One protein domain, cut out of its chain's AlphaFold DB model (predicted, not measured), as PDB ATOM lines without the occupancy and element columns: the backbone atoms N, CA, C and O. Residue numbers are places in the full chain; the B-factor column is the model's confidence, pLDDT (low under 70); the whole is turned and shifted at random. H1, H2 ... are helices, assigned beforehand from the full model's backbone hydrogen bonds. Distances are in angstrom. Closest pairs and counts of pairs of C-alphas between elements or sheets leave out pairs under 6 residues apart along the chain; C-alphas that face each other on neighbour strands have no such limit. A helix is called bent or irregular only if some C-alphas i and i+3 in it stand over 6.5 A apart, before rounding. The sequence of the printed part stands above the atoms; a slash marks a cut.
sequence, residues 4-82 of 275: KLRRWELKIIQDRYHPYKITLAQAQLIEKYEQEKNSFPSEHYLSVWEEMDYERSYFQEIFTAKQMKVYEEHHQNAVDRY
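This is residues 4 to 82 of the 275 residues of an uncharacterized protein of Proteobacteria bacterium (UniProt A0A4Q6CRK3). Three helices, H2, H3 and H4, run back and forth beside one another, with H3 between the other two and their centres set at an open angle, not in a row; H1 crosses the first part of H2 at nearly a right angle. The helices touch over short stretches, the loop of residues 38 to 44 sticks out beyond the joined part of H2 and H3, and the link from H1 to H2 passes beside the first half of H4 at Tyr 20. The printed part has 79 residues with four named helices, in the order H1, H2, H3, H4, and no named strand; its class is all helix. The whole is compact, with a radius of gyration of the C-alphas of 13.3 A, and its C-alphas span 36 by 31 by 21 A along the three main axes.

H1 is residues 4 to 16, beginning at C-alpha 4 at (51.057, 90.850, 71.823) and measuring 18.9 A from first to last C-alpha. Seven residues then lead to H2, residues 24 to 37, which measures 19.9 A and begins at C-alpha 24 at (41.823, 86.901, 63.122). Within this link, C-alpha 20 is at (30.694, 90.805, 60.009). Ten residues separate H2 from H3, residues 48 to 62, which measures 21.0 A. After two more residues comes H4, residues 65 to 82, the longest helix with 18 residues; it measures 25.2 A and ends at C-alpha 82 at (26.070, 108.518, 49.221). No helix is bent or irregular.

H1 touches H2 with its residues 10 to 14 alone, and 11 pairs of C-alphas lie within 8 A. The closest C-alphas of the two are those of Leu 10 and Ala 27, 5.9 A apart. Their lines are about perpendicular, at 78 degrees, and their centres are 10.9 A apart. H2 and H3 form a helical hairpin, two helices in succession that touch and run opposite ways, here at a shallow tilt of 29 degrees. They touch with 5 pairs of C-alphas within 8 A, and H3 does so with residues 58 to 62 alone; the closest C-alphas are those of Gln 26 and Ile 62, 6.0 A apart. H3 and H4 form a second helical hairpin, running opposite ways at a shallow tilt of 6 degrees. They only just touch, with 3 pairs of C-alphas within 8 A, and H4 does so with residues 68 to 75 alone. Their closest C-alphas are those of Gln 60 and Met 68, 6.9 A apart. With two of the three touching pairs at a shallow tilt, the helix packing is mostly aligned, but only just. H1 is apart from H3 and from H4, and H2 is apart from H4. In H1 and H2 every backbone O i to N i+4 pair is within hydrogen-bond range, while in H3 10 of 11 such pairs are and in H4 13 of 14.

The two C-alphas farthest apart are those of Lys 4 and Asp 80, at 39.5 A, and the first and last printed C-alphas, those of Lys 4 and Tyr 82, are 38.0 A apart. The printed part has no cut. The link from H3 to H4 is tight, those from H1 to H2 and from H2 to H3 are short, and no link is long. In the link from H2 to H3, residues 38 to 44 stand free. The mean pLDDT of the printed part is 93.3, and no printed residue is under 70; by helix, the mean is 89 in H1, 94 in H2, 96 in H3 and 97 in H4.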
ATOM      1  N   LYS A   4      52.140  90.164  71.104       79.94
ATOM      2  CA  LYS A   4      51.057  90.850  71.823       79.94
ATOM      3  C   LYS A   4      50.583  92.105  71.094       79.94
ATOM      4  O   LYS A   4      49.374  92.280  70.951       79.94
ATOM      5  N   LEU A   5      51.512  92.925  70.602       82.62
ATOM      6  CA  LEU A   5      51.205  94.140  69.843       82.62
ATOM      7  C   LEU A   5      50.474  93.793  68.542       82.62
ATOM      8  O   LEU A   5      49.399  94.322  68.278       82.62
ATOM      9  N   ARG A   6      50.976  92.793  67.808       85.94
ATOM     10  CA  ARG A   6      50.346  92.318  66.569       85.94
ATOM     11  C   ARG A   6      48.917  91.822  66.787       85.94
ATOM     12  O   ARG A   6      48.025  92.068  65.983       85.94
ATOM     13  N   ARG A   7      48.677  91.104  67.886       85.31
ATOM     14  CA  ARG A   7      47.335  90.611  68.226       85.31
ATOM     15  C   ARG A   7      46.392  91.738  68.650       85.31
ATOM     16  O   ARG A   7      45.190  91.609  68.445       85.31
ATOM     17  N   TRP A   8      46.916  92.802  69.253       88.50
ATOM     18  CA  TRP A   8      46.141  93.984  69.625       88.50
ATOM     19  C   TRP A   8      45.704  94.791  68.394       88.50
ATOM     20  O   TRP A   8      44.522  95.100  68.276       88.50
ATOM     21  N   GLU A   9      46.599  95.022  67.432       87.94
ATOM     22  CA  GLU A   9      46.275  95.696  66.161       87.94
ATOM     23  C   GLU A   9      45.164  94.971  65.391       87.94
ATOM     24  O   GLU A   9      44.186  95.578  64.961       87.94
ATOM     25  N   LEU A  10      45.258  93.642  65.289       91.06
ATOM     26  CA  LEU A  10      44.238  92.848  64.605       91.06
ATOM     27  C   LEU A  10      42.884  92.892  65.317       91.06
ATOM     28  O   LEU A  10      41.856  92.848  64.648       91.06
ATOM     29  N   LYS A  11      42.856  93.025  66.648       91.25
ATOM     30  CA  LYS A  11      41.596  93.212  67.383       91.25
ATOM     31  C   LYS A  11      40.925  94.538  67.041       91.25
ATOM     32  O   LYS A  11      39.718  94.543  66.866       91.25
ATOM     33  N   ILE A  12      41.687  95.619  66.853       92.31
ATOM     34  CA  ILE A  12      41.127  96.910  66.413       92.31
ATOM     35  C   ILE A  12      40.428  96.767  65.056       92.31
ATOM     36  O   ILE A  12      39.376  97.361  64.822       92.31
ATOM     37  N   ILE A  13      40.992  95.962  64.156       93.00
ATOM     38  CA  ILE A  13      40.349  95.649  62.876       93.00
ATOM     39  C   ILE A  13      39.079  94.832  63.119       93.00
ATOM     40  O   ILE A  13      38.018  95.198  62.626       93.00
ATOM     41  N   GLN A  14      39.133  93.775  63.932       93.56
ATOM     42  CA  GLN A  14      37.930  93.005  64.274       93.56
ATOM     43  C   GLN A  14      36.817  93.873  64.878       93.56
ATOM     44  O   GLN A  14      35.654  93.652  64.550       93.56
ATOM     45  N   ASP A  15      37.163  94.867  65.696       92.31
ATOM     46  CA  ASP A  15      36.209  95.794  66.305       92.31
ATOM     47  C   ASP A  15      35.586  96.735  65.257       92.31
ATOM     48  O   ASP A  15      34.368  96.922  65.248       92.31
ATOM     49  N   ARG A  16      36.378  97.261  64.310       92.19
ATOM     50  CA  ARG A  16      35.860  98.070  63.183       92.19
ATOM     51  C   ARG A  16      34.903  97.282  62.287       92.19
ATOM     52  O   ARG A  16      33.872  97.802  61.874       92.19
ATOM     53  N   TYR A  17      35.213  96.013  62.038       93.50
ATOM     54  CA  TYR A  17      34.420  95.103  61.205       93.50
ATOM     55  C   TYR A  17      33.527  94.167  62.041       93.50
ATOM     56  O   TYR A  17      33.109  93.102  61.570       93.50
ATOM     57  N   HIS A  18      33.197  94.563  63.278       92.88
ATOM     58  CA  HIS A  18      32.420  93.762  64.229       92.88
ATOM     59  C   HIS A  18      31.100  93.210  63.657       92.88
ATOM     60  O   HIS A  18      30.802  92.038  63.914       92.88
ATOM     61  N   PRO A  19      30.312  93.960  62.851       93.00
ATOM     62  CA  PRO A  19      29.061  93.438  62.300       93.00
ATOM     63  C   PRO A  19      29.225  92.159  61.468       93.00
ATOM     64  O   PRO A  19      28.322  91.324  61.436       93.00
ATOM     65  N   TYR A  20      30.395  91.963  60.853       92.81
ATOM     66  CA  TYR A  20      30.694  90.805  60.009       92.81
ATOM     67  C   TYR A  20      31.321  89.642  60.793       92.81
ATOM     68  O   TYR A  20      31.543  88.569  60.229       92.81
ATOM     69  N   LYS A  21      31.593  89.819  62.096       93.44
ATOM     70  CA  LYS A  21      32.175  88.799  62.988       93.44
ATOM     71  C   LYS A  21      33.405  88.119  62.371       93.44
ATOM     72  O   LYS A  21      33.474  86.893  62.290       93.44
ATOM     73  N   ILE A  22      34.345  88.921  61.873       95.44
ATOM     74  CA  ILE A  22      35.521  88.423  61.152       95.44
ATOM     75  C   ILE A  22      36.478  87.656  62.076       95.44
ATOM     76  O   ILE A  22      36.639  87.978  63.257       95.44
ATOM     77  N   THR A  23      37.148  86.644  61.535       95.50
ATOM     78  CA  THR A  23      38.211  85.910  62.240       95.50
ATOM     79  C   THR A  23      39.521  86.705  62.272       95.50
ATOM     80  O   THR A  23      39.702  87.653  61.512       95.50
ATOM     81  N   LEU A  24      40.483  86.294  63.108       93.56
ATOM     82  CA  LEU A  24      41.823  86.901  63.122       93.56
ATOM     83  C   LEU A  24      42.552  86.761  61.775       93.56
ATOM     84  O   LEU A  24      43.277  87.670  61.386       93.56
ATOM     85  N   ALA A  25      42.354  85.647  61.063       93.94
ATOM     86  CA  ALA A  25      42.941  85.445  59.739       93.94
ATOM     87  C   ALA A  25      42.330  86.406  58.706       93.94
ATOM     88  O   ALA A  25      43.057  87.042  57.952       93.94
ATOM     89  N   GLN A  26      41.004  86.582  58.727       96.00
ATOM     90  CA  GLN A  26      40.323  87.571  57.884       96.00
ATOM     91  C   GLN A  26      40.762  89.002  58.223       96.00
ATOM     92  O   GLN A  26      41.026  89.782  57.318       96.00
ATOM     93  N   ALA A  27      40.926  89.332  59.509       95.12
ATOM     94  CA  ALA A  27      41.414  90.644  59.939       95.12
ATOM     95  C   ALA A  27      42.816  90.963  59.390       95.12
ATOM     96  O   ALA A  27      43.069  92.097  59.004       95.12
ATOM     97  N   GLN A  28      43.707  89.967  59.294       94.00
ATOM     98  CA  GLN A  28      45.024  90.145  58.668       94.00
ATOM     99  C   GLN A  28      44.932  90.440  57.168       94.00
ATOM    100  O   GLN A  28      45.762  91.178  56.645       94.00
ATOM    101  N   LEU A  29      43.960  89.855  56.463       96.25
ATOM    102  CA  LEU A  29      43.745  90.128  55.040       96.25
ATOM    103  C   LEU A  29      43.153  91.527  54.829       96.25
ATOM    104  O   LEU A  29      43.623  92.262  53.967       96.25
ATOM    105  N   ILE A  30      42.192  91.922  55.667       95.31
ATOM    106  CA  ILE A  30      41.592  93.263  55.629       95.31
ATOM    107  C   ILE A  30      42.630  94.341  55.957       95.31
ATOM    108  O   ILE A  30      42.644  95.386  55.323       95.31
ATOM    109  N   GLU A  31      43.541  94.087  56.897       94.31
ATOM    110  CA  GLU A  31      44.639  95.014  57.180       94.31
ATOM    111  C   GLU A  31      45.495  95.300  55.943       94.31
ATOM    112  O   GLU A  31      45.853  96.448  55.698       94.31
ATOM    113  N   LYS A  32      45.820  94.261  55.162       93.25
ATOM    114  CA  LYS A  32      46.598  94.421  53.928       93.25
ATOM    115  C   LYS A  32      45.847  95.277  52.917       93.25
ATOM    116  O   LYS A  32      46.449  96.175  52.345       93.25
ATOM    117  N   TYR A  33      44.546  95.037  52.762       93.69
ATOM    118  CA  TYR A  33      43.672  95.888  51.958       93.69
ATOM    119  C   TYR A  33      43.712  97.353  52.430       93.69
ATOM    120  O   TYR A  33      43.914  98.253  51.620       93.69
ATOM    121  N   GLU A  34      43.587  97.614  53.737       92.62
ATOM    122  CA  GLU A  34      43.635  98.983  54.269       92.62
ATOM    123  C   GLU A  34      45.002  99.645  54.044       92.62
ATOM    124  O   GLU A  34      45.072 100.834  53.739       92.62
ATOM    125  N   GLN A  35      46.098  98.896  54.178       92.19
ATOM    126  CA  GLN A  35      47.447  99.393  53.902       92.19
ATOM    127  C   GLN A  35      47.635  99.721  52.420       92.19
ATOM    128  O   GLN A  35      48.177 100.778  52.101       92.19
ATOM    129  N   GLU A  36      47.161  98.853  51.526       90.69
ATOM    130  CA  GLU A  36      47.223  99.060  50.080       90.69
ATOM    131  C   GLU A  36      46.401 100.286  49.670       90.69
ATOM    132  O   GLU A  36      46.936 101.198  49.037       90.69
ATOM    133  N   LYS A  37      45.153 100.389  50.145       89.00
ATOM    134  CA  LYS A  37      44.285 101.550  49.906       89.00
ATOM    135  C   LYS A  37      44.935 102.867  50.337       89.00
ATOM    136  O   LYS A  37      44.856 103.861  49.622       89.00
ATOM    137  N   ASN A  38      45.594 102.883  51.494       86.81
ATOM    138  CA  ASN A  38      46.250 104.083  52.022       86.81
ATOM    139  C   ASN A  38      47.612 104.383  51.369       86.81
ATOM    140  O   ASN A  38      48.222 105.403  51.684       86.81
ATOM    141  N   SER A  39      48.109 103.504  50.493       88.56
ATOM    142  CA  SER A  39      49.409 103.654  49.831       88.56
ATOM    143  C   SER A  39      49.340 104.349  48.470       88.56
ATOM    144  O   SER A  39      50.385 104.677  47.905       88.56
ATOM    145  N   PHE A  40      48.135 104.586  47.935       84.62
ATOM    146  CA  PHE A  40      47.985 105.214  46.626       84.62
ATOM    147  C   PHE A  40      48.555 106.643  46.621       84.62
ATOM    148  O   PHE A  40      48.238 107.440  47.509       84.62
ATOM    149  N   PRO A  41      49.381 107.004  45.620       84.69
ATOM    150  CA  PRO A  41      49.838 108.376  45.459       84.69
ATOM    151  C   PRO A  41      48.661 109.278  45.077       84.69
ATOM    152  O   PRO A  41      47.705 108.843  44.433       84.69
ATOM    153  N   SER A  42      48.757 110.568  45.404       80.75
ATOM    154  CA  SER A  42      47.702 111.560  45.132       80.75
ATOM    155  C   SER A  42      47.319 111.683  43.653       80.75
ATOM    156  O   SER A  42      46.250 112.185  43.333       80.75
ATOM    157  N   GLU A  43      48.190 111.245  42.746       83.50
ATOM    158  CA  GLU A  43      47.985 111.260  41.294       83.50
ATOM    159  C   GLU A  43      47.115 110.090  40.803       83.50
ATOM    160  O   GLU A  43      46.498 110.171  39.741       83.50
ATOM    161  N   HIS A  44      47.024 109.011  41.586       84.38
ATOM    162  CA  HIS A  44      46.302 107.783  41.254       84.38
ATOM    163  C   HIS A  44      45.271 107.449  42.334       84.38
ATOM    164  O   HIS A  44      45.285 106.373  42.923       84.38
ATOM    165  N   TYR A  45      44.370 108.395  42.597       86.88
ATOM    166  CA  TYR A  45      43.279 108.205  43.548       86.88
ATOM    167  C   TYR A  45      42.048 107.577  42.885       86.88
ATOM    168  O   TYR A  45      41.762 107.795  41.699       86.88
ATOM    169  N   LEU A  46      41.296 106.818  43.681       91.94
ATOM    170  CA  LEU A  46      39.997 106.270  43.316       91.94
ATOM    171  C   LEU A  46      38.892 107.279  43.661       91.94
ATOM    172  O   LEU A  46      38.963 108.014  44.643       91.94
ATOM    173  N   SER A  47      37.852 107.328  42.840       94.56
ATOM    174  CA  SER A  47      36.584 107.952  43.210       94.56
ATOM    175  C   SER A  47      35.888 107.128  44.292       94.56
ATOM    176  O   SER A  47      36.142 105.939  44.427       94.56
ATOM    177  N   VAL A  48      34.937 107.729  45.010       95.50
ATOM    178  CA  VAL A  48      34.145 107.021  46.033       95.50
ATOM    179  C   VAL A  48      33.485 105.754  45.471       95.50
ATOM    180  O   VAL A  48      33.461 104.727  46.140       95.50
ATOM    181  N   TRP A  49      32.995 105.801  44.228       96.75
ATOM    182  CA  TRP A  49      32.407 104.636  43.564       96.75
ATOM    183  C   TRP A  49      33.437 103.540  43.300       96.75
ATOM    184  O   TRP A  49      33.192 102.383  43.615       96.75
ATOM    185  N   GLU A  50      34.600 103.912  42.767       95.88
ATOM    186  CA  GLU A  50      35.686 102.964  42.510       95.88
ATOM    187  C   GLU A  50      36.255 102.395  43.819       95.88
ATOM    188  O   GLU A  50      36.599 101.222  43.865       95.88
ATOM    189  N   GLU A  51      36.313 103.182  44.901       94.88
ATOM    190  CA  GLU A  51      36.693 102.690  46.230       94.88
ATOM    191  C   GLU A  51      35.701 101.652  46.759       94.88
ATOM    192  O   GLU A  51      36.124 100.637  47.312       94.88
ATOM    193  N   MET A  52      34.399 101.901  46.595       95.81
ATOM    194  CA  MET A  52      33.340 100.962  46.970       95.81
ATOM    195  C   MET A  52      33.441  99.665  46.153       95.81
ATOM    196  O   MET A  52      33.366  98.577  46.724       95.81
ATOM    197  N   ASP A  53      33.662  99.764  44.839       96.19
ATOM    198  CA  ASP A  53      33.814  98.604  43.952       96.19
ATOM    199  C   ASP A  53      35.081  97.793  44.286       96.19
ATOM    200  O   ASP A  53      35.038  96.562  44.348       96.19
ATOM    201  N   TYR A  54      36.193  98.480  44.562       95.31
ATOM    202  CA  TYR A  54      37.468  97.877  44.951       95.31
ATOM    203  C   TYR A  54      37.404  97.204  46.333       95.31
ATOM    204  O   TYR A  54      37.888  96.086  46.508       95.31
ATOM    205  N   GLU A  55      36.758  97.830  47.322       95.81
ATOM    206  CA  GLU A  55      36.500  97.197  48.625       95.81
ATOM    207  C   GLU A  55      35.693  95.907  48.454       95.81
ATOM    208  O   GLU A  55      36.059  94.846  48.971       95.81
ATOM    209  N   ARG A  56      34.614  95.988  47.670       96.44
ATOM    210  CA  ARG A  56      33.729  94.860  47.414       96.44
ATOM    211  C   ARG A  56      34.469  93.697  46.755       96.44
ATOM    212  O   ARG A  56      34.232  92.555  47.152       96.44
ATOM    213  N   SER A  57      35.369  93.951  45.800       96.31
ATOM    214  CA  SER A  57      36.152  92.881  45.164       96.31
ATOM    215  C   SER A  57      37.089  92.176  46.146       96.31
ATOM    216  O   SER A  57      37.163  90.952  46.129       96.31
ATOM    217  N   TYR A  58      37.736  92.908  47.060       95.06
ATOM    218  CA  TYR A  58      38.569  92.287  48.101       95.06
ATOM    219  C   TYR A  58      37.732  91.454  49.074       95.06
ATOM    220  O   TYR A  58      38.114  90.351  49.467       95.06
ATOM    221  N   PHE A  59      36.570  91.962  49.483       96.50
ATOM    222  CA  PHE A  59      35.774  91.293  50.510       96.50
ATOM    223  C   PHE A  59      35.081  90.033  49.991       96.50
ATOM    224  O   PHE A  59      34.849  89.118  50.782       96.50
ATOM    225  N   GLN A  60      34.855  89.918  48.679       96.25
ATOM    226  CA  GLN A  60      34.427  88.664  48.050       96.25
ATOM    227  C   GLN A  60      35.421  87.516  48.269       96.25
ATOM    228  O   GLN A  60      34.998  86.367  48.393       96.25
ATOM    229  N   GLU A  61      36.720  87.807  48.354       95.38
ATOM    230  CA  GLU A  61      37.761  86.798  48.586       95.38
ATOM    231  C   GLU A  61      37.963  86.489  50.078       95.38
ATOM    232  O   GLU A  61      38.363  85.385  50.449       95.38
ATOM    233  N   ILE A  62      37.682  87.460  50.953       95.62
ATOM    234  CA  ILE A  62      37.934  87.355  52.397       95.62
ATOM    235  C   ILE A  62      36.730  86.761  53.142       95.62
ATOM    236  O   ILE A  62      36.899  85.997  54.101       95.62
ATOM    237  N   PHE A  63      35.508  87.140  52.769       97.44
ATOM    238  CA  PHE A  63      34.296  86.803  53.511       97.44
ATOM    239  C   PHE A  63      33.688  85.468  53.092       97.44
ATOM    240  O   PHE A  63      33.671  85.068  51.934       97.44
ATOM    241  N   THR A  64      33.102  84.774  54.068       97.19
ATOM    242  CA  THR A  64      32.211  83.642  53.784       97.19
ATOM    243  C   THR A  64      30.906  84.138  53.162       97.19
ATOM    244  O   THR A  64      30.494  85.270  53.409       97.19
ATOM    245  N   ALA A  65      30.167  83.271  52.464       96.69
ATOM    246  CA  ALA A  65      28.878  83.635  51.856       96.69
ATOM    247  C   ALA A  65      27.887  84.288  52.845       96.69
ATOM    248  O   ALA A  65      27.171  85.227  52.498       96.69
ATOM    249  N   LYS A  66      27.866  83.834  54.108       96.62
ATOM    250  CA  LYS A  66      27.009  84.417  55.153       96.62
ATOM    251  C   LYS A  66      27.456  85.825  55.558       96.62
ATOM    252  O   LYS A  66      26.606  86.682  55.774       96.62
ATOM    253  N   GLN A  67      28.763  86.052  55.680       97.19
ATOM    254  CA  GLN A  67      29.324  87.373  55.988       97.19
ATOM    255  C   GLN A  67      29.130  88.331  54.813       97.19
ATOM    256  O   GLN A  67      28.738  89.474  55.029       97.19
ATOM    257  N   MET A  68      29.307  87.835  53.585       97.69
ATOM    258  CA  MET A  68      29.106  88.616  52.372       97.69
ATOM    259  C   MET A  68      27.667  89.118  52.258       97.69
ATOM    260  O   MET A  68      27.459  90.266  51.904       97.69
ATOM    261  N   LYS A  69      26.665  88.322  52.656       96.75
ATOM    262  CA  LYS A  69      25.271  88.792  52.694       96.75
ATOM    263  C   LYS A  69      25.084  90.019  53.601       96.75
ATOM    264  O   LYS A  69      24.447  90.981  53.194       96.75
ATOM    265  N   VAL A  70      25.653  89.987  54.809       96.94
ATOM    266  CA  VAL A  70      25.584  91.120  55.754       96.94
ATOM    267  C   VAL A  70      26.352  92.327  55.210       96.94
ATOM    268  O   VAL A  70      25.899  93.460  55.339       96.94
ATOM    269  N   TYR A  71      27.505  92.087  54.583       97.25
ATOM    270  CA  TYR A  71      28.280  93.135  53.928       97.25
ATOM    271  C   TYR A  71      27.505  93.806  52.795       97.25
ATOM    272  O   TYR A  71      27.424  95.025  52.790       97.25
ATOM    273  N   GLU A  72      26.889  93.049  51.887       97.12
ATOM    274  CA  GLU A  72      26.138  93.609  50.754       97.12
ATOM    275  C   GLU A  72      24.950  94.464  51.220       97.12
ATOM    276  O   GLU A  72      24.689  95.521  50.651       97.12
ATOM    277  N   GLU A  73      24.270  94.077  52.305       96.44
ATOM    278  CA  GLU A  73      23.219  94.902  52.921       96.44
ATOM    279  C   GLU A  73      23.778  96.245  53.430       96.44
ATOM    280  O   GLU A  73      23.185  97.305  53.215       96.44
ATOM    281  N   HIS A  74      24.935  96.240  54.095       95.31
ATOM    282  CA  HIS A  74      25.592  97.467  54.555       95.31
ATOM    283  C   HIS A  74      26.153  98.311  53.407       95.31
ATOM    284  O   HIS A  74      26.015  99.534  53.423       95.31
ATOM    285  N   HIS A  75      26.759  97.664  52.418       96.25
ATOM    286  CA  HIS A  75      27.324  98.283  51.229       96.25
ATOM    287  C   HIS A  75      26.236  99.001  50.432       96.25
ATOM    288  O   HIS A  75      26.373 100.185  50.134       96.25
ATOM    289  N   GLN A  76      25.102  98.338  50.190       97.50
ATOM    290  CA  GLN A  76      23.962  98.946  49.511       97.50
ATOM    291  C   GLN A  76      23.422 100.159  50.283       97.50
ATOM    292  O   GLN A  76      23.198 101.214  49.696       97.50
ATOM    293  N   ASN A  77      23.315 100.065  51.614       96.88
ATOM    294  CA  ASN A  77      22.931 101.210  52.445       96.88
ATOM    295  C   ASN A  77      23.927 102.380  52.341       96.88
ATOM    296  O   ASN A  77      23.516 103.540  52.363       96.88
ATOM    297  N   ALA A  78      25.231 102.107  52.255       96.56
ATOM    298  CA  ALA A  78      26.250 103.140  52.072       96.56
ATOM    299  C   ALA A  78      26.154 103.792  50.682       96.56
ATOM    300  O   ALA A  78      26.207 105.018  50.583       96.56
ATOM    301  N   VAL A  79      25.941 102.988  49.636       97.44
ATOM    302  CA  VAL A  79      25.689 103.444  48.262       97.44
ATOM    303  C   VAL A  79      24.467 104.361  48.202       97.44
ATOM    304  O   VAL A  79      24.554 105.453  47.640       97.44
ATOM    305  N   ASP A  80      23.351 103.960  48.815       98.12
ATOM    306  CA  ASP A  80      22.119 104.752  48.831       98.12
ATOM    307  C   ASP A  80      22.302 106.068  49.597       98.12
ATOM    308  O   ASP A  80      21.948 107.127  49.086       98.12
ATOM    309  N   ARG A  81      22.957 106.044  50.767       97.94
ATOM    310  CA  ARG A  81      23.284 107.275  51.513       97.94
ATOM    311  C   ARG A  81      24.177 108.218  50.718       97.94
ATOM    312  O   ARG A  81      23.956 109.427  50.744       97.94
ATOM    313  N   TYR A  82      25.187 107.687  50.029       97.94
ATOM    314  CA  TYR A  82      26.070 108.518  49.221       97.94
ATOM    315  C   TYR A  82      25.303 109.133  48.045       97.94
ATOM    316  O   TYR A  82      25.351 110.350  47.871       97.94
TER     317      TYR A  82